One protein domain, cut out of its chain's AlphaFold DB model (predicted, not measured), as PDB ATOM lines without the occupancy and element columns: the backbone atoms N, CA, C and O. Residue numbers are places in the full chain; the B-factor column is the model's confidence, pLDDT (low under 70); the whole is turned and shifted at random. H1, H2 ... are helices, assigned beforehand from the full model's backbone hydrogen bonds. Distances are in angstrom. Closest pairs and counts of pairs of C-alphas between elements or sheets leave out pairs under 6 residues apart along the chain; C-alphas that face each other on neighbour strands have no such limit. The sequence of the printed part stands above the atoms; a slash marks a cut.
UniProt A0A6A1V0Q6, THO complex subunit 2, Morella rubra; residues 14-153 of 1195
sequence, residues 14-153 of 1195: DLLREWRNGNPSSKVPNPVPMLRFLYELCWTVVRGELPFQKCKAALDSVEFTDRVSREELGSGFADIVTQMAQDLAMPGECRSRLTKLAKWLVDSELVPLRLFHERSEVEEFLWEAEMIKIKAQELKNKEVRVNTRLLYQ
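AT A GLANCE: This is residues 14 to 153 of the 1195 residues of the protein "THO complex subunit 2" of Morella rubra (UniProt A0A6A1V0Q6). A cluster of short, mostly crossed helices has a helical arm: residues 141 to 153, of which 141 to 152 belong to H8, stick out. H2, H4 and H5 make the core, with H3 and then H1 toward one end and H6 and H7 toward the arm. The printed part has 140 residues with eight named helices, H1 to H8 along the chain, and no named strand; its class is all helix. It is only just loose, close to compact, with a radius of gyration of the C-alphas of 17.5 A, and spans 64 by 32 by 24 A.

HOW THE PARTS SIT: H8, residues 136 to 152, touches H7, residues 123 to 128, with residues 136 to 139 alone; this hairpin's closest C-alphas, Glu 123 and Ala 136, are 5.1 A apart. H5, residues 92 to 107, and H4, residues 70 to 85, form a hairpin at a shallow tilt of 22 degrees, touching through residues 95 to 102 and 81 to 85 alone; the closest C-alphas, Val 81 and Ala 102, are 6.8 A apart. H6, residues 113 to 119, touches residues 75 to 82 of H4 alone, closest at C-alphas 116 and 78, 6.1 A. H2, residues 34 to 46, touches H4 at a steep tilt of 49 degrees, closest at C-alphas 35 and 76, 6.3 A. H3, residues 52 to 59, touches residues 100 to 104 of H5 alone, closest at C-alphas 52 and 101, 5.8 A. H1, residues 14 to 21, touches H3, closest at C-alphas 19 and 58, 6.7 A. Each O i to N i+4 pair is within hydrogen-bond range in the helices but H3, with 2 of 4.

IN THESE COORDINATES: H8 is 23.5 A long, H4 and H5 22.3 A each, H2 18.2 A. H1 begins at C-alpha 14 (140.993, 136.640, 236.060); H8 ends at C-alpha 152 (200.024, 146.009, 249.457).

THE WHOLE: The C-alphas of Ser 25 and Gln 153, the farthest apart, are 64.8 A apart. The printed part has no cut; the link from H1 to H2 is long. Low-confidence residues include 21 to 29 and 149 to 153.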
ATOM      1  N   ASP A  14     142.087 135.672 236.203       66.06
ATOM      2  CA  ASP A  14     140.993 136.640 236.060       66.06
ATOM      3  C   ASP A  14     141.387 138.039 236.569       66.06
ATOM      4  O   ASP A  14     141.185 139.028 235.863       66.06
ATOM      5  N   LEU A  15     142.053 138.134 237.728       68.50
ATOM      6  CA  LEU A  15     142.562 139.403 238.274       68.50
ATOM      7  C   LEU A  15     143.607 140.039 237.342       68.50
ATOM      8  O   LEU A  15     143.555 141.238 237.068       68.50
ATOM      9  N   LEU A  16     144.507 139.230 236.767       69.38
ATOM     10  CA  LEU A  16     145.446 139.690 235.736       69.38
ATOM     11  C   LEU A  16     144.719 140.290 234.519       69.38
ATOM     12  O   LEU A  16     145.209 141.254 233.923       69.38
ATOM     13  N   ARG A  17     143.544 139.762 234.156       67.81
ATOM     14  CA  ARG A  17     142.704 140.271 233.062       67.81
ATOM     15  C   ARG A  17     142.038 141.602 233.422       67.81
ATOM     16  O   ARG A  17     142.034 142.514 232.594       67.81
ATOM     17  N   GLU A  18     141.538 141.748 234.647       68.62
ATOM     18  CA  GLU A  18     140.943 142.997 235.143       68.62
ATOM     19  C   GLU A  18     141.978 144.121 235.273       68.62
ATOM     20  O   GLU A  18     141.768 145.217 234.742       68.62
ATOM     21  N   TRP A  19     143.148 143.842 235.858       71.50
ATOM     22  CA  TRP A  19     144.257 144.796 235.922       71.50
ATOM     23  C   TRP A  19     144.762 145.158 234.517       71.50
ATOM     24  O   TRP A  19     144.958 146.341 234.216       71.50
ATOM     25  N   ARG A  20     144.894 144.187 233.596       70.62
ATOM     26  CA  ARG A  20     145.254 144.459 232.190       70.62
ATOM     27  C   ARG A  20     144.242 145.386 231.510       70.62
ATOM     28  O   ARG A  20     144.678 146.292 230.799       70.62
ATOM     29  N   ASN A  21     142.949 145.265 231.808       69.38
ATOM     30  CA  ASN A  21     141.910 146.180 231.322       69.38
ATOM     31  C   ASN A  21     141.877 147.527 232.077       69.38
ATOM     32  O   ASN A  21     141.496 148.536 231.496       69.38
ATOM     33  N   GLY A  22     142.378 147.584 233.316       58.66
ATOM     34  CA  GLY A  22     142.511 148.814 234.111       58.66
ATOM     35  C   GLY A  22     141.270 149.188 234.921       58.66
ATOM     36  O   GLY A  22     141.039 150.372 235.147       58.66
ATOM     37  N   ASN A  23     140.466 148.203 235.327       59.88
ATOM     38  CA  ASN A  23     139.233 148.436 236.075       59.88
ATOM     39  C   ASN A  23     139.534 148.584 237.588       59.88
ATOM     40  O   ASN A  23     140.025 147.628 238.181       59.88
ATOM     41  N   PRO A  24     139.267 149.735 238.241       53.41
ATOM     42  CA  PRO A  24     139.716 149.995 239.617       53.41
ATOM     43  C   PRO A  24     138.836 149.358 240.710       53.41
ATOM     44  O   PRO A  24     139.079 149.575 241.892       53.41
ATOM     45  N   SER A  25     137.792 148.612 240.337       52.81
ATOM     46  CA  SER A  25     136.838 147.989 241.267       52.81
ATOM     47  C   SER A  25     137.148 146.528 241.616       52.81
ATOM     48  O   SER A  25     136.428 145.938 242.417       52.81
ATOM     49  N   SER A  26     138.183 145.929 241.021       59.19
ATOM     50  CA  SER A  26     138.663 144.595 241.393       59.19
ATOM     51  C   SER A  26     139.387 144.665 242.742       59.19
ATOM     52  O   SER A  26     140.387 145.375 242.844       59.19
ATOM     53  N   LYS A  27     138.925 143.924 243.754       62.12
ATOM     54  CA  LYS A  27     139.653 143.687 245.013       62.12
ATOM     55  C   LYS A  27     140.001 142.210 245.148       62.12
ATOM     56  O   LYS A  27     139.182 141.356 244.811       62.12
ATOM     57  N   VAL A  28     141.175 141.906 245.696       68.00
ATOM     58  CA  VAL A  28     141.525 140.530 246.077       68.00
ATOM     59  C   VAL A  28     140.699 140.136 247.316       68.00
ATOM     60  O   VAL A  28     140.723 140.870 248.302       68.00
ATOM     61  N   PRO A  29     139.928 139.029 247.290       59.03
ATOM     62  CA  PRO A  29     138.850 138.801 248.262       59.03
ATOM     63  C   PRO A  29     139.298 138.306 249.646       59.03
ATOM     64  O   PRO A  29     138.488 138.314 250.568       59.03
ATOM     65  N   ASN A  30     140.555 137.877 249.800       71.44
ATOM     66  CA  ASN A  30     141.136 137.399 251.059       71.44
ATOM     67  C   ASN A  30     142.459 138.139 251.334       71.44
ATOM     68  O   ASN A  30     143.191 138.395 250.375       71.44
ATOM     69  N   PRO A  31     142.810 138.429 252.602       73.44
ATOM     70  CA  PRO A  31     144.063 139.100 252.934       73.44
ATOM     71  C   PRO A  31     145.276 138.185 252.708       73.44
ATOM     72  O   PRO A  31     145.260 137.020 253.110       73.44
ATOM     73  N   VAL A  32     146.334 138.705 252.076       80.38
ATOM     74  CA  VAL A  32     147.461 137.888 251.572       80.38
ATOM     75  C   VAL A  32     148.794 138.149 252.300       80.38
ATOM     76  O   VAL A  32     149.055 139.285 252.710       80.38
ATOM     77  N   PRO A  33     149.698 137.153 252.407       81.38
ATOM     78  CA  PRO A  33     151.049 137.372 252.928       81.38
ATOM     79  C   PRO A  33     151.892 138.224 251.968       81.38
ATOM     80  O   PRO A  33     152.082 137.845 250.807       81.38
ATOM     81  N   MET A  34     152.446 139.341 252.461       82.44
ATOM     82  CA  MET A  34     153.178 140.336 251.657       82.44
ATOM     83  C   MET A  34     154.212 139.704 250.716       82.44
ATOM     84  O   MET A  34     154.056 139.782 249.501       82.44
ATOM     85  N   LEU A  35     155.264 139.079 251.258       81.38
ATOM     86  CA  LEU A  35     156.419 138.639 250.464       81.38
ATOM     87  C   LEU A  35     156.032 137.644 249.361       81.38
ATOM     88  O   LEU A  35     156.569 137.713 248.256       81.38
ATOM     89  N   ARG A  36     155.059 136.758 249.619       82.06
ATOM     90  CA  ARG A  36     154.587 135.798 248.612       82.06
ATOM     91  C   ARG A  36     153.803 136.488 247.496       82.06
ATOM     92  O   ARG A  36     154.029 136.171 246.330       82.06
ATOM     93  N   PHE A  37     152.936 137.445 247.831       83.31
ATOM     94  CA  PHE A  37     152.218 138.231 246.826       83.31
ATOM     95  C   PHE A  37     153.169 139.100 245.989       83.31
ATOM     96  O   PHE A  37     153.091 139.080 244.762       83.31
ATOM     97  N   LEU A  38     154.117 139.802 246.626       84.88
ATOM     98  CA  LEU A  38     155.117 140.615 245.925       84.88
ATOM     99  C   LEU A  38     155.977 139.768 244.971       84.88
ATOM    100  O   LEU A  38     156.278 140.214 243.864       84.88
ATOM    101  N   TYR A  39     156.319 138.535 245.355       84.25
ATOM    102  CA  TYR A  39     157.071 137.597 244.518       84.25
ATOM    103  C   TYR A  39     156.264 137.125 243.293       84.25
ATOM    104  O   TYR A  39     156.754 137.201 242.164       84.25
ATOM    105  N   GLU A  40     155.001 136.717 243.477       83.00
ATOM    106  CA  GLU A  40     154.107 136.350 242.364       83.00
ATOM    107  C   GLU A  40     153.840 137.544 241.416       83.00
ATOM    108  O   GLU A  40     153.811 137.376 240.189       83.00
ATOM    109  N   LEU A  41     153.723 138.764 241.956       83.25
ATOM    110  CA  LEU A  41     153.566 140.001 241.184       83.25
ATOM    111  C   LEU A  41     154.832 140.352 240.379       83.25
ATOM    112  O   LEU A  41     154.743 140.615 239.179       83.25
ATOM    113  N   CYS A  42     156.022 140.295 240.985       84.88
ATOM    114  CA  CYS A  42     157.281 140.526 240.267       84.88
ATOM    115  C   CYS A  42     157.463 139.519 239.121       84.88
ATOM    116  O   CYS A  42     157.820 139.899 238.004       84.88
ATOM    117  N   TRP A  43     157.159 138.238 239.354       84.31
ATOM    118  CA  TRP A  43     157.339 137.197 238.343       84.31
ATOM    119  C   TRP A  43     156.341 137.295 237.178       84.31
ATOM    120  O   TRP A  43     156.718 137.066 236.028       84.31
ATOM    121  N   THR A  44     155.083 137.676 237.429       81.38
ATOM    122  CA  THR A  44     154.083 137.895 236.359       81.38
ATOM    123  C   THR A  44     154.433 139.087 235.464       81.38
ATOM    124  O   THR A  44     154.271 139.014 234.242       81.38
ATOM    125  N   VAL A  45     155.012 140.149 236.029       82.31
ATOM    126  CA  VAL A  45     155.543 141.296 235.268       82.31
ATOM    127  C   VAL A  45     156.784 140.903 234.462       82.31
ATOM    128  O   VAL A  45     156.896 141.237 233.282       82.31
ATOM    129  N   VAL A  46     157.695 140.123 235.049       82.44
ATOM    130  CA  VAL A  46     158.915 139.634 234.380       82.44
ATOM    131  C   VAL A  46     158.620 138.623 233.265       82.44
ATOM    132  O   VAL A  46     159.326 138.604 232.252       82.44
ATOM    133  N   ARG A  47     157.521 137.864 233.359       80.00
ATOM    134  CA  ARG A  47     156.965 137.077 232.240       80.00
ATOM    135  C   ARG A  47     156.310 137.925 231.143       80.00
ATOM    136  O   ARG A  47     156.099 137.420 230.048       80.00
ATOM    137  N   GLY A  48     156.041 139.206 231.398       74.94
ATOM    138  CA  GLY A  48     155.385 140.118 230.456       74.94
ATOM    139  C   GLY A  48     153.857 140.015 230.444       74.94
ATOM    140  O   GLY A  48     153.218 140.542 229.536       74.94
ATOM    141  N   GLU A  49     153.256 139.354 231.435       77.50
ATOM    142  CA  GLU A  49     151.804 139.157 231.513       77.50
ATOM    143  C   GLU A  49     151.078 140.402 232.052       77.50
ATOM    144  O   GLU A  49     149.934 140.667 231.666       77.50
ATOM    145  N   LEU A  50     151.761 141.205 232.874       79.88
ATOM    146  CA  LEU A  50     151.305 142.505 233.363       79.88
ATOM    147  C   LEU A  50     152.343 143.594 233.011       79.88
ATOM    148  O   LEU A  50     153.525 143.416 233.310       79.88
ATOM    149  N   PRO A  51     151.957 144.733 232.401       79.25
ATOM    150  CA  PRO A  51     152.872 145.856 232.195       79.25
ATOM    151  C   PRO A  51     153.296 146.477 233.533       79.25
ATOM    152  O   PRO A  51     152.443 146.731 234.381       79.25
ATOM    153  N   PHE A  52     154.581 146.803 233.700       76.62
ATOM    154  CA  PHE A  52     155.136 147.324 234.963       76.62
ATOM    155  C   PHE A  52     154.403 148.570 235.501       76.62
ATOM    156  O   PHE A  52     154.178 148.677 236.702       76.62
ATOM    157  N   GLN A  53     153.908 149.450 234.624       77.69
ATOM    158  CA  GLN A  53     153.089 150.617 234.996       77.69
ATOM    159  C   GLN A  53     151.812 150.260 235.783       77.69
ATOM    160  O   GLN A  53     151.253 151.113 236.469       77.69
ATOM    161  N   LYS A  54     151.333 149.012 235.686       79.12
ATOM    162  CA  LYS A  54     150.119 148.523 236.349       79.12
ATOM    163  C   LYS A  54     150.372 147.813 237.682       79.12
ATOM    164  O   LYS A  54     149.402 147.485 238.359       79.12
ATOM    165  N   CYS A  55     151.627 147.645 238.112       77.62
ATOM    166  CA  CYS A  55     151.939 147.050 239.420       77.62
ATOM    167  C   CYS A  55     151.300 147.828 240.572       77.62
ATOM    168  O   CYS A  55     150.814 147.225 241.521       77.62
ATOM    169  N   LYS A  56     151.238 149.163 240.465       75.75
ATOM    170  CA  LYS A  56     150.594 150.006 241.477       75.75
ATOM    171  C   LYS A  56     149.098 149.703 241.624       75.75
ATOM    172  O   LYS A  56     148.641 149.518 242.739       75.75
ATOM    173  N   ALA A  57     148.371 149.537 240.518       74.38
ATOM    174  CA  ALA A  57     146.954 149.163 240.558       74.38
ATOM    175  C   ALA A  57     146.719 147.756 241.146       74.38
ATOM    176  O   ALA A  57     145.688 147.526 241.769       74.38
ATOM    177  N   ALA A  58     147.676 146.834 240.988       75.75
ATOM    178  CA  ALA A  58     147.631 145.536 241.661       75.75
ATOM    179  C   ALA A  58     147.864 145.671 243.179       75.75
ATOM    180  O   ALA A  58     147.108 145.097 243.958       75.75
ATOM    181  N   LEU A  59     148.847 146.473 243.610       75.75
ATOM    182  CA  LEU A  59     149.112 146.753 245.031       75.75
ATOM    183  C   LEU A  59     147.934 147.468 245.714       75.75
ATOM    184  O   LEU A  59     147.507 147.050 246.783       75.75
ATOM    185  N   ASP A  60     147.366 148.488 245.066       74.88
ATOM    186  CA  ASP A  60     146.223 149.263 245.570       74.88
ATOM    187  C   ASP A  60     144.916 148.423 245.646       74.88
ATOM    188  O   ASP A  60     143.929 148.866 246.234       74.88
ATOM    189  N   SER A  61     144.897 147.208 245.072       74.31
ATOM    190  CA  SER A  61     143.747 146.279 245.074       74.31
ATOM    191  C   SER A  61     143.783 145.194 246.163       74.31
ATOM    192  O   SER A  61     142.880 144.351 246.230       74.31
ATOM    193  N   VAL A  62     144.826 145.194 247.000       76.88
ATOM    194  CA  VAL A  62     145.148 144.124 247.955       76.88
ATOM    195  C   VAL A  62     145.124 144.630 249.391       76.88
ATOM    196  O   VAL A  62     145.656 145.690 249.708       76.88
ATOM    197  N   GLU A  63     144.563 143.815 250.279       76.56
ATOM    198  CA  GLU A  63     144.738 143.947 251.723       76.56
ATOM    199  C   GLU A  63     145.719 142.854 252.185       76.56
ATOM    200  O   GLU A  63     145.614 141.694 251.781       76.56
ATOM    201  N   PHE A  64     146.729 143.225 252.972       81.62
ATOM    202  CA  PHE A  64     147.735 142.287 253.481       81.62
ATOM    203  C   PHE A  64     147.307 141.709 254.835       81.62
ATOM    204  O   PHE A  64     146.542 142.333 255.568       81.62
ATOM    205  N   THR A  65     147.800 140.515 255.174       75.31
ATOM    206  CA  THR A  65     147.504 139.861 256.464       75.31
ATOM    207  C   THR A  65     148.025 140.667 257.665       75.31
ATOM    208  O   THR A  65     147.382 140.687 258.712       75.31
ATOM    209  N   ASP A  66     149.144 141.376 257.488       72.94
ATOM    210  CA  ASP A  66     149.808 142.192 258.509       72.94
ATOM    211  C   ASP A  66     149.706 143.699 258.205       72.94
ATOM    212  O   ASP A  66     149.475 144.118 257.068       72.94
ATOM    213  N   ARG A  67     149.931 144.549 259.218       66.44
ATOM    214  CA  ARG A  67     149.992 146.016 259.057       66.44
ATOM    215  C   ARG A  67     151.338 146.468 258.478       66.44
ATOM    216  O   ARG A  67     152.165 147.024 259.191       66.44
ATOM    217  N   VAL A  68     151.528 146.248 257.183       72.38
ATOM    218  CA  VAL A  68     152.768 146.588 256.471       72.38
ATOM    219  C   VAL A  68     152.928 148.105 256.271       72.38
ATOM    220  O   VAL A  68     152.016 148.782 255.790       72.38
ATOM    221  N   SER A  69     154.108 148.647 256.578       77.88
ATOM    222  CA  SER A  69     154.508 150.016 256.231       77.88
ATOM    223  C   SER A  69     154.992 150.149 254.776       77.88
ATOM    224  O   SER A  69     155.360 149.178 254.111       77.88
ATOM    225  N   ARG A  70     155.060 151.384 254.256       73.38
ATOM    226  CA  ARG A  70     155.622 151.634 252.913       73.38
ATOM    227  C   ARG A  70     157.105 151.247 252.817       73.38
ATOM    228  O   ARG A  70     157.555 150.839 251.752       73.38
ATOM    229  N   GLU A  71     157.846 151.363 253.914       76.50
ATOM    230  CA  GLU A  71     159.281 151.064 253.961       76.50
ATOM    231  C   GLU A  71     159.539 149.549 253.946       76.50
ATOM    232  O   GLU A  71     160.438 149.090 253.244       76.50
ATOM    233  N   GLU A  72     158.690 148.754 254.606       81.00
ATOM    234  CA  GLU A  72     158.726 147.286 254.533       81.00
ATOM    235  C   GLU A  72     158.313 146.759 253.151       81.00
ATOM    236  O   GLU A  72     158.967 145.854 252.635       81.00
ATOM    237  N   LEU A  73     157.305 147.365 252.503       81.19
ATOM    238  CA  LEU A  73     156.975 147.076 251.098       81.19
ATOM    239  C   LEU A  73     158.173 147.357 250.178       81.19
ATOM    240  O   LEU A  73     158.527 146.515 249.351       81.19
ATOM    241  N   GLY A  74     158.818 148.518 250.340       83.25
ATOM    242  CA  GLY A  74     160.004 148.898 249.570       83.25
ATOM    243  C   GLY A  74     161.195 147.965 249.810       83.25
ATOM    244  O   GLY A  74     161.869 147.573 248.859       83.25
ATOM    245  N   SER A  75     161.412 147.543 251.060       86.75
ATOM    246  CA  SER A  75     162.411 146.531 251.423       86.75
ATOM    247  C   SER A  75     162.119 145.192 250.746       86.75
ATOM    248  O   SER A  75     162.980 144.675 250.043       86.75
ATOM    249  N   GLY A  76     160.897 144.667 250.884       84.38
ATOM    250  CA  GLY A  76     160.506 143.386 250.292       84.38
ATOM    251  C   GLY A  76     160.626 143.374 248.766       84.38
ATOM    252  O   GLY A  76     161.098 142.392 248.196       84.38
ATOM    253  N   PHE A  77     160.277 144.477 248.093       87.19
ATOM    254  CA  PHE A  77     160.532 144.640 246.660       87.19
ATOM    255  C   PHE A  77     162.030 144.650 246.322       87.19
ATOM    256  O   PHE A  77     162.423 143.986 245.364       87.19
ATOM    257  N   ALA A  78     162.862 145.371 247.085       86.81
ATOM    258  CA  ALA A  78     164.309 145.415 246.863       86.81
ATOM    259  C   ALA A  78     164.954 144.027 247.004       86.81
ATOM    260  O   ALA A  78     165.749 143.633 246.147       86.81
ATOM    261  N   ASP A  79     164.565 143.268 248.032       86.69
ATOM    262  CA  ASP A  79     165.053 141.910 248.292       86.69
ATOM    263  C   ASP A  79     164.649 140.947 247.167       86.69
ATOM    264  O   ASP A  79     165.500 140.282 246.577       86.69
ATOM    265  N   ILE A  80     163.365 140.930 246.796       86.62
ATOM    266  CA  ILE A  80     162.829 140.055 245.742       86.62
ATOM    267  C   ILE A  80     163.464 140.357 244.378       86.62
ATOM    268  O   ILE A  80     163.877 139.435 243.674       86.62
ATOM    269  N   VAL A  81     163.576 141.633 244.000       86.75
ATOM    270  CA  VAL A  81     164.184 142.045 242.723       86.75
ATOM    271  C   VAL A  81     165.683 141.733 242.697       86.75
ATOM    272  O   VAL A  81     166.172 141.254 241.677       86.75
ATOM    273  N   THR A  82     166.398 141.925 243.812       85.44
ATOM    274  CA  THR A  82     167.824 141.572 243.928       85.44
ATOM    275  C   THR A  82     168.034 140.060 243.821       85.44
ATOM    276  O   THR A  82     168.854 139.607 243.024       85.44
ATOM    277  N   GLN A  83     167.243 139.264 244.549       84.38
ATOM    278  CA  GLN A  83     167.297 137.801 244.508       84.38
ATOM    279  C   GLN A  83     166.995 137.258 243.101       84.38
ATOM    280  O   GLN A  83     167.632 136.307 242.653       84.38
ATOM    281  N   MET A  84     166.058 137.881 242.377       82.31
ATOM    282  CA  MET A  84     165.752 137.549 240.981       82.31
ATOM    283  C   MET A  84     166.838 138.000 239.989       82.31
ATOM    284  O   MET A  84     166.970 137.392 238.929       82.31
ATOM    285  N   ALA A  85     167.617 139.040 240.305       82.06
ATOM    286  CA  ALA A  85     168.724 139.509 239.466       82.06
ATOM    287  C   ALA A  85     169.976 138.615 239.560       82.06
ATOM    288  O   ALA A  85     170.779 138.593 238.627       82.06
ATOM    289  N   GLN A  86     170.124 137.850 240.649       80.25
ATOM    290  CA  GLN A  86     171.179 136.841 240.813       80.25
ATOM    291  C   GLN A  86     170.967 135.578 239.945       80.25
ATOM    292  O   GLN A  86     171.918 134.822 239.747       80.25
ATOM    293  N   ASP A  87     169.765 135.328 239.400       79.19
ATOM    294  CA  ASP A  87     169.507 134.145 238.562       79.19
ATOM    295  C   ASP A  87     170.089 134.297 237.142       79.19
ATOM    296  O   ASP A  87     169.470 134.830 236.216       79.19
ATOM    297  N   LEU A  88     171.299 133.761 236.964       68.31
ATOM    298  CA  LEU A  88     172.023 133.726 235.691       68.31
ATOM    299  C   LEU A  88     171.369 132.833 234.615       68.31
ATOM    300  O   LEU A  88     171.771 132.909 233.454       68.31
ATOM    301  N   ALA A  89     170.373 132.003 234.951       72.44
ATOM    302  CA  ALA A  89     169.638 131.182 233.983       72.44
ATOM    303  C   ALA A  89     168.443 131.919 233.339       72.44
ATOM    304  O   ALA A  89     167.789 131.375 232.440       72.44
ATOM    305  N   MET A  90     168.150 133.153 233.766       74.00
ATOM    306  CA  MET A  90     167.012 133.933 233.276       74.00
ATOM    307  C   MET A  90     167.139 134.325 231.790       74.00
ATOM    308  O   MET A  90     168.136 134.927 231.387       74.00
ATOM    309  N   PRO A  91     166.105 134.081 230.953       77.69
ATOM    310  CA  PRO A  91     166.088 134.532 229.562       77.69
ATOM    311  C   PRO A  91     166.270 136.050 229.432       77.69
ATOM    312  O   PRO A  91     165.668 136.816 230.186       77.69
ATOM    313  N   GLY A  92     167.027 136.501 228.426       74.19
ATOM    314  CA  GLY A  92     167.384 137.919 228.255       74.19
ATOM    315  C   GLY A  92     166.196 138.887 228.161       74.19
ATOM    316  O   GLY A  92     166.277 140.010 228.653       74.19
ATOM    317  N   GLU A  93     165.054 138.455 227.614       78.88
ATOM    318  CA  GLU A  93     163.819 139.251 227.670       78.88
ATOM    319  C   GLU A  93     163.282 139.426 229.096       78.88
ATOM    320  O   GLU A  93     162.835 140.514 229.459       78.88
ATOM    321  N   CYS A  94     163.313 138.363 229.904       81.00
ATOM    322  CA  CYS A  94     162.892 138.393 231.300       81.00
ATOM    323  C   CYS A  94     163.835 139.283 232.117       81.00
ATOM    324  O   CYS A  94     163.347 140.133 232.857       81.00
ATOM    325  N   ARG A  95     165.159 139.187 231.904       82.44
ATOM    326  CA  ARG A  95     166.138 140.121 232.491       82.44
ATOM    327  C   ARG A  95     165.822 141.563 232.081       82.44
ATOM    328  O   ARG A  95     165.601 142.385 232.955       82.44
ATOM    329  N   SER A  96     165.615 141.854 230.792       82.88
ATOM    330  CA  SER A  96     165.225 143.203 230.330       82.88
ATOM    331  C   SER A  96     163.912 143.718 230.947       82.88
ATOM    332  O   SER A  96     163.784 144.919 231.197       82.88
ATOM    333  N   ARG A  97     162.929 142.844 231.206       85.88
ATOM    334  CA  ARG A  97     161.686 143.202 231.916       85.88
ATOM    335  C   ARG A  97     161.925 143.437 233.414       85.88
ATOM    336  O   ARG A  97     161.361 144.388 233.946       85.88
ATOM    337  N   LEU A  98     162.798 142.662 234.062       85.69
ATOM    338  CA  LEU A  98     163.217 142.861 235.456       85.69
ATOM    339  C   LEU A  98     163.985 144.177 235.639       85.69
ATOM    340  O   LEU A  98     163.641 144.958 236.517       85.69
ATOM    341  N   THR A  99     164.945 144.477 234.764       86.00
ATOM    342  CA  THR A  99     165.692 145.744 234.737       86.00
ATOM    343  C   THR A  99     164.750 146.953 234.639       86.00
ATOM    344  O   THR A  99     164.891 147.925 235.380       86.00
ATOM    345  N   LYS A 100     163.731 146.879 233.769       86.38
ATOM    346  CA  LYS A 100     162.706 147.931 233.614       86.38
ATOM    347  C   LYS A 100     161.775 148.040 234.824       86.38
ATOM    348  O   LYS A 100     161.399 149.152 235.181       86.38
ATOM    349  N   LEU A 101     161.424 146.919 235.460       86.56
ATOM    350  CA  LEU A 101     160.657 146.909 236.709       86.56
ATOM    351  C   LEU A 101     161.458 147.543 237.856       86.56
ATOM    352  O   LEU A 101     160.925 148.400 238.548       86.56
ATOM    353  N   ALA A 102     162.734 147.183 238.019       86.38
ATOM    354  CA  ALA A 102     163.615 147.742 239.042       86.38
ATOM    355  C   ALA A 102     163.772 149.262 238.885       86.38
ATOM    356  O   ALA A 102     163.585 150.003 239.849       86.38
ATOM    357  N   LYS A 103     164.024 149.735 237.655       87.06
ATOM    358  CA  LYS A 103     164.076 151.169 237.349       87.06
ATOM    359  C   LYS A 103     162.747 151.864 237.673       87.06
ATOM    360  O   LYS A 103     162.741 152.850 238.398       87.06
ATOM    361  N   TRP A 104     161.617 151.296 237.241       88.38
ATOM    362  CA  TRP A 104     160.290 151.845 237.541       88.38
ATOM    363  C   TRP A 104     159.958 151.864 239.044       88.38
ATOM    364  O   TRP A 104     159.299 152.794 239.499       88.38
ATOM    365  N   LEU A 105     160.413 150.886 239.834       86.31
ATOM    366  CA  LEU A 105     160.220 150.864 241.292       86.31
ATOM    367  C   LEU A 105     160.966 152.008 242.002       86.31
ATOM    368  O   LEU A 105     160.462 152.522 243.000       86.31
ATOM    369  N   VAL A 106     162.110 152.444 241.463       85.25
ATOM    370  CA  VAL A 106     162.822 153.649 241.925       85.25
ATOM    371  C   VAL A 106     162.149 154.922 241.397       85.25
ATOM    372  O   VAL A 106     161.820 155.803 242.189       85.25
ATOM    373  N   ASP A 107     161.855 154.995 240.092       85.69
ATOM    374  CA  ASP A 107     161.201 156.149 239.442       85.69
ATOM    375  C   ASP A 107     159.784 156.446 239.993       85.69
ATOM    376  O   ASP A 107     159.259 157.541 239.801       85.69
ATOM    377  N   SER A 108     159.141 155.475 240.657       82.06
ATOM    378  CA  SER A 108     157.808 155.601 241.273       82.06
ATOM    379  C   SER A 108     157.823 155.808 242.795       82.06
ATOM    380  O   SER A 108     156.760 155.762 243.418       82.06
ATOM    381  N   GLU A 109     159.001 156.027 243.392       81.25
ATOM    382  CA  GLU A 109     159.226 156.183 244.842       81.25
ATOM    383  C   GLU A 109     158.757 154.986 245.703       81.25
ATOM    384  O   GLU A 109     158.628 155.101 246.924       81.25
ATOM    385  N   LEU A 110     158.510 153.818 245.095       81.06
ATOM    386  CA  LEU A 110     158.118 152.596 245.810       81.06
ATOM    387  C   LEU A 110     159.315 151.896 246.469       81.06
ATOM    388  O   LEU A 110     159.143 151.252 247.502       81.06
ATOM    389  N   VAL A 111     160.517 152.036 245.903       85.19
ATOM    390  CA  VAL A 111     161.773 151.523 246.470       85.19
ATOM    391  C   VAL A 111     162.833 152.630 246.463       85.19
ATOM    392  O   VAL A 111     163.238 153.077 245.388       85.19
ATOM    393  N   PRO A 112     163.342 153.073 247.627       84.81
ATOM    394  CA  PRO A 112     164.462 154.008 247.682       84.81
ATOM    395  C   PRO A 112     165.720 153.426 247.023       84.81
ATOM    396  O   PRO A 112     166.167 152.342 247.394       84.81
ATOM    397  N   LEU A 113     166.345 154.182 246.110       83.38
ATOM    398  CA  LEU A 113     167.563 153.792 245.371       83.38
ATOM    399  C   LEU A 113     168.675 153.215 246.271       83.38
ATOM    400  O   LEU A 113     169.361 152.269 245.889       83.38
ATOM    401  N   ARG A 114     168.805 153.753 247.493       83.94
ATOM    402  CA  ARG A 114     169.755 153.293 248.514       83.94
ATOM    403  C   ARG A 114     169.631 151.793 248.818       83.94
ATOM    404  O   ARG A 114     170.657 151.146 248.971       83.94
ATOM    405  N   LEU A 115     168.419 151.229 248.854       83.56
ATOM    406  CA  LEU A 115     168.222 149.806 249.163       83.56
ATOM    407  C   LEU A 115     168.782 148.893 248.065       83.56
ATOM    408  O   LEU A 115     169.311 147.830 248.375       83.56
ATOM    409  N   PHE A 116     168.733 149.315 246.797       83.00
ATOM    410  CA  PHE A 116     169.400 148.587 245.716       83.00
ATOM    411  C   PHE A 116     170.925 148.725 245.797       83.00
ATOM    412  O   PHE A 116     171.626 147.730 245.640       83.00
ATOM    413  N   HIS A 117     171.453 149.914 246.115       81.06
ATOM    414  CA  HIS A 117     172.900 150.111 246.315       81.06
ATOM    415  C   HIS A 117     173.472 149.329 247.510       81.06
ATOM    416  O   HIS A 117     174.620 148.909 247.448       81.06
ATOM    417  N   GLU A 118     172.698 149.126 248.579       78.19
ATOM    418  CA  GLU A 118     173.142 148.395 249.778       78.19
ATOM    419  C   GLU A 118     173.014 146.868 249.666       78.19
ATOM    420  O   GLU A 118     173.665 146.161 250.432       78.19
ATOM    421  N   ARG A 119     172.176 146.349 248.754       77.19
ATOM    422  CA  ARG A 119     171.830 144.912 248.700       77.19
ATOM    423  C   ARG A 119     172.195 144.206 247.396       77.19
ATOM    424  O   ARG A 119     172.415 143.000 247.410       77.19
ATOM    425  N   SER A 120     172.258 144.907 246.261       72.38
ATOM    426  CA  SER A 120     172.576 144.280 244.970       72.38
ATOM    427  C   SER A 120     174.084 144.101 244.765       72.38
ATOM    428  O   SER A 120     174.754 144.965 244.211       72.38
ATOM    429  N   GLU A 121     174.595 142.920 245.121       63.44
ATOM    430  CA  GLU A 121     175.984 142.485 244.866       63.44
ATOM    431  C   GLU A 121     176.366 142.463 243.368       63.44
ATOM    432  O   GLU A 121     177.544 142.485 243.008       63.44
ATOM    433  N   VAL A 122     175.377 142.397 242.469       63.53
ATOM    434  CA  VAL A 122     175.587 142.282 241.019       63.53
ATOM    435  C   VAL A 122     175.731 143.673 240.388       63.53
ATOM    436  O   VAL A 122     174.766 144.249 239.884       63.53
ATOM    437  N   GLU A 123     176.961 144.196 240.368       69.12
ATOM    438  CA  GLU A 123     177.311 145.499 239.767       69.12
ATOM    439  C   GLU A 123     176.769 145.685 238.334       69.12
ATOM    440  O   GLU A 123     176.362 146.783 237.948       69.12
ATOM    441  N   GLU A 124     176.743 144.610 237.536       70.81
ATOM    442  CA  GLU A 124     176.213 144.617 236.167       70.81
ATOM    443  C   GLU A 124     174.725 144.978 236.118       70.81
ATOM    444  O   GLU A 124     174.315 145.743 235.249       70.81
ATOM    445  N   PHE A 125     173.921 144.486 237.066       78.62
ATOM    446  CA  PHE A 125     172.482 144.746 237.112       78.62
ATOM    447  C   PHE A 125     172.184 146.203 237.488       78.62
ATOM    448  O   PHE A 125     171.317 146.835 236.883       78.62
ATOM    449  N   LEU A 126     172.950 146.774 238.425       78.56
ATOM    450  CA  LEU A 126     172.840 148.189 238.799       78.56
ATOM    451  C   LEU A 126     173.252 149.131 237.654       78.56
ATOM    452  O   LEU A 126     172.685 150.217 237.517       78.56
ATOM    453  N   TRP A 127     174.198 148.718 236.805       78.19
ATOM    454  CA  TRP A 127     174.529 149.426 235.565       78.19
ATOM    455  C   TRP A 127     173.445 149.246 234.484       78.19
ATOM    456  O   TRP A 127     173.011 150.233 233.893       78.19
ATOM    457  N   GLU A 128     172.949 148.022 234.259       77.38
ATOM    458  CA  GLU A 128     171.848 147.730 233.322       77.38
ATOM    459  C   GLU A 128     170.568 148.515 233.650       77.38
ATOM    460  O   GLU A 128     169.868 148.954 232.738       77.38
ATOM    461  N   ALA A 129     170.267 148.710 234.937       79.06
ATOM    462  CA  ALA A 129     169.109 149.462 235.419       79.06
ATOM    463  C   ALA A 129     169.310 150.991 235.442       79.06
ATOM    464  O   ALA A 129     168.425 151.710 235.905       79.06
ATOM    465  N   GLU A 130     170.455 151.496 234.961       78.75
ATOM    466  CA  GLU A 130     170.871 152.912 235.019       78.75
ATOM    467  C   GLU A 130     170.976 153.487 236.454       78.75
ATOM    468  O   GLU A 130     171.057 154.702 236.646       78.75
ATOM    469  N   MET A 131     171.027 152.624 237.476       77.94
ATOM    470  CA  MET A 131     171.103 153.000 238.897       77.94
ATOM    471  C   MET A 131     172.506 153.453 239.335       77.94
ATOM    472  O   MET A 131     172.654 154.054 240.402       77.94
ATOM    473  N   ILE A 132     173.539 153.176 238.532       74.75
ATOM    474  CA  ILE A 132     174.931 153.598 238.745       74.75
ATOM    475  C   ILE A 132     175.503 154.170 237.435       74.75
ATOM    476  O   ILE A 132     175.279 153.633 236.355       74.75
ATOM    477  N   LYS A 133     176.271 155.270 237.523       72.19
ATOM    478  CA  LYS A 133     176.855 155.996 236.367       72.19
ATOM    479  C   LYS A 133     178.277 155.556 235.974       72.19
ATOM    480  O   LYS A 133     178.904 156.185 235.126       72.19
ATOM    481  N   ILE A 134     178.793 154.500 236.595       70.81
ATOM    482  CA  ILE A 134     180.109 153.897 236.342       70.81
ATOM    483  C   ILE A 134     179.864 152.477 235.825       70.81
ATOM    484  O   ILE A 134     179.072 151.750 236.421       70.81
ATOM    485  N   LYS A 135     180.535 152.064 234.744       72.31
ATOM    486  CA  LYS A 135     180.411 150.689 234.229       72.31
ATOM    487  C   LYS A 135     180.881 149.692 235.286       72.31
ATOM    488  O   LYS A 135     181.932 149.923 235.877       72.31
ATOM    489  N   ALA A 136     180.199 148.556 235.437       67.38
ATOM    490  CA  ALA A 136     180.580 147.500 236.388       67.38
ATOM    491  C   ALA A 136     182.084 147.155 236.330       67.38
ATOM    492  O   ALA A 136     182.800 147.290 237.313       67.38
ATOM    493  N   GLN A 137     182.629 146.891 235.134       69.12
ATOM    494  CA  GLN A 137     184.063 146.610 234.959       69.12
ATOM    495  C   GLN A 137     184.996 147.737 235.460       69.12
ATOM    496  O   GLN A 137     186.128 147.473 235.859       69.12
ATOM    497  N   GLU A 138     184.562 149.001 235.436       74.12
ATOM    498  CA  GLU A 138     185.310 150.143 235.981       74.12
ATOM    499  C   GLU A 138     185.136 150.278 237.506       74.12
ATOM    500  O   GLU A 138     186.056 150.759 238.170       74.12
ATOM    501  N   LEU A 139     184.005 149.827 238.066       72.62
ATOM    502  CA  LEU A 139     183.757 149.750 239.509       72.62
ATOM    503  C   LEU A 139     184.623 148.650 240.141       72.62
ATOM    504  O   LEU A 139     185.480 148.960 240.966       72.62
ATOM    505  N   LYS A 140     184.541 147.418 239.628       70.44
ATOM    506  CA  LYS A 140     185.395 146.281 240.004       70.44
ATOM    507  C   LYS A 140     186.891 146.577 239.890       70.44
ATOM    508  O   LYS A 140     187.680 146.238 240.766       70.44
ATOM    509  N   ASN A 141     187.308 147.287 238.838       77.31
ATOM    510  CA  ASN A 141     188.700 147.733 238.696       77.31
ATOM    511  C   ASN A 141     189.113 148.785 239.746       77.31
ATOM    512  O   ASN A 141     190.299 148.876 240.062       77.31
ATOM    513  N   LYS A 142     188.185 149.590 240.282       75.94
ATOM    514  CA  LYS A 142     188.451 150.483 241.424       75.94
ATOM    515  C   LYS A 142     188.473 149.710 242.739       75.94
ATOM    516  O   LYS A 142     189.386 149.935 243.522       75.94
ATOM    517  N   GLU A 143     187.540 148.788 242.947       73.25
ATOM    518  CA  GLU A 143     187.454 147.914 244.125       73.25
ATOM    519  C   GLU A 143     188.743 147.097 244.297       73.25
ATOM    520  O   GLU A 143     189.434 147.235 245.307       73.25
ATOM    521  N   VAL A 144     189.185 146.400 243.242       75.25
ATOM    522  CA  VAL A 144     190.483 145.705 243.210       75.25
ATOM    523  C   VAL A 144     191.647 146.660 243.493       75.25
ATOM    524  O   VAL A 144     192.550 146.290 244.240       75.25
ATOM    525  N   ARG A 145     191.651 147.896 242.969       75.50
ATOM    526  CA  ARG A 145     192.720 148.877 243.260       75.50
ATOM    527  C   ARG A 145     192.707 149.364 244.708       75.50
ATOM    528  O   ARG A 145     193.782 149.526 245.272       75.50
ATOM    529  N   VAL A 146     191.539 149.581 245.311       70.94
ATOM    530  CA  VAL A 146     191.395 149.999 246.716       70.94
ATOM    531  C   VAL A 146     191.820 148.869 247.650       70.94
ATOM    532  O   VAL A 146     192.661 149.093 248.516       70.94
ATOM    533  N   ASN A 147     191.350 147.644 247.411       66.00
ATOM    534  CA  ASN A 147     191.767 146.462 248.167       66.00
ATOM    535  C   ASN A 147     193.271 146.188 247.991       66.00
ATOM    536  O   ASN A 147     193.966 145.924 248.967       66.00
ATOM    537  N   THR A 148     193.814 146.348 246.778       70.00
ATOM    538  CA  THR A 148     195.268 146.250 246.541       70.00
ATOM    539  C   THR A 148     196.038 147.357 247.268       70.00
ATOM    540  O   THR A 148     197.087 147.083 247.843       70.00
ATOM    541  N   ARG A 149     195.519 148.594 247.306       65.25
ATOM    542  CA  ARG A 149     196.129 149.711 248.049       65.25
ATOM    543  C   ARG A 149     196.167 149.414 249.552       65.25
ATOM    544  O   ARG A 149     197.213 149.584 250.162       65.25
ATOM    545  N   LEU A 150     195.061 148.918 250.112       56.88
ATOM    546  CA  LEU A 150     194.921 148.548 251.527       56.88
ATOM    547  C   LEU A 150     195.789 147.353 251.949       56.88
ATOM    548  O   LEU A 150     196.217 147.308 253.097       56.88
ATOM    549  N   LEU A 151     196.027 146.390 251.052       54.19
ATOM    550  CA  LEU A 151     196.766 145.156 251.355       54.19
ATOM    551  C   LEU A 151     198.260 145.207 250.994       54.19
ATOM    552  O   LEU A 151     199.034 144.451 251.576       54.19
ATOM    553  N   TYR A 152     198.670 146.048 250.033       50.00
ATOM    554  CA  TYR A 152     200.024 146.009 249.457       50.00
ATOM    555  C   TYR A 152     200.750 147.363 249.367       50.00
ATOM    556  O   TYR A 152     201.924 147.370 248.995       50.00
ATOM    557  N   GLN A 153     200.142 148.504 249.729       45.22
ATOM    558  CA  GLN A 153     200.977 149.647 250.121       45.22
ATOM    559  C   GLN A 153     201.531 149.377 251.520       45.22
ATOM    560  O   GLN A 153     200.765 149.239 252.471       45.22
TER     561      GLN A 153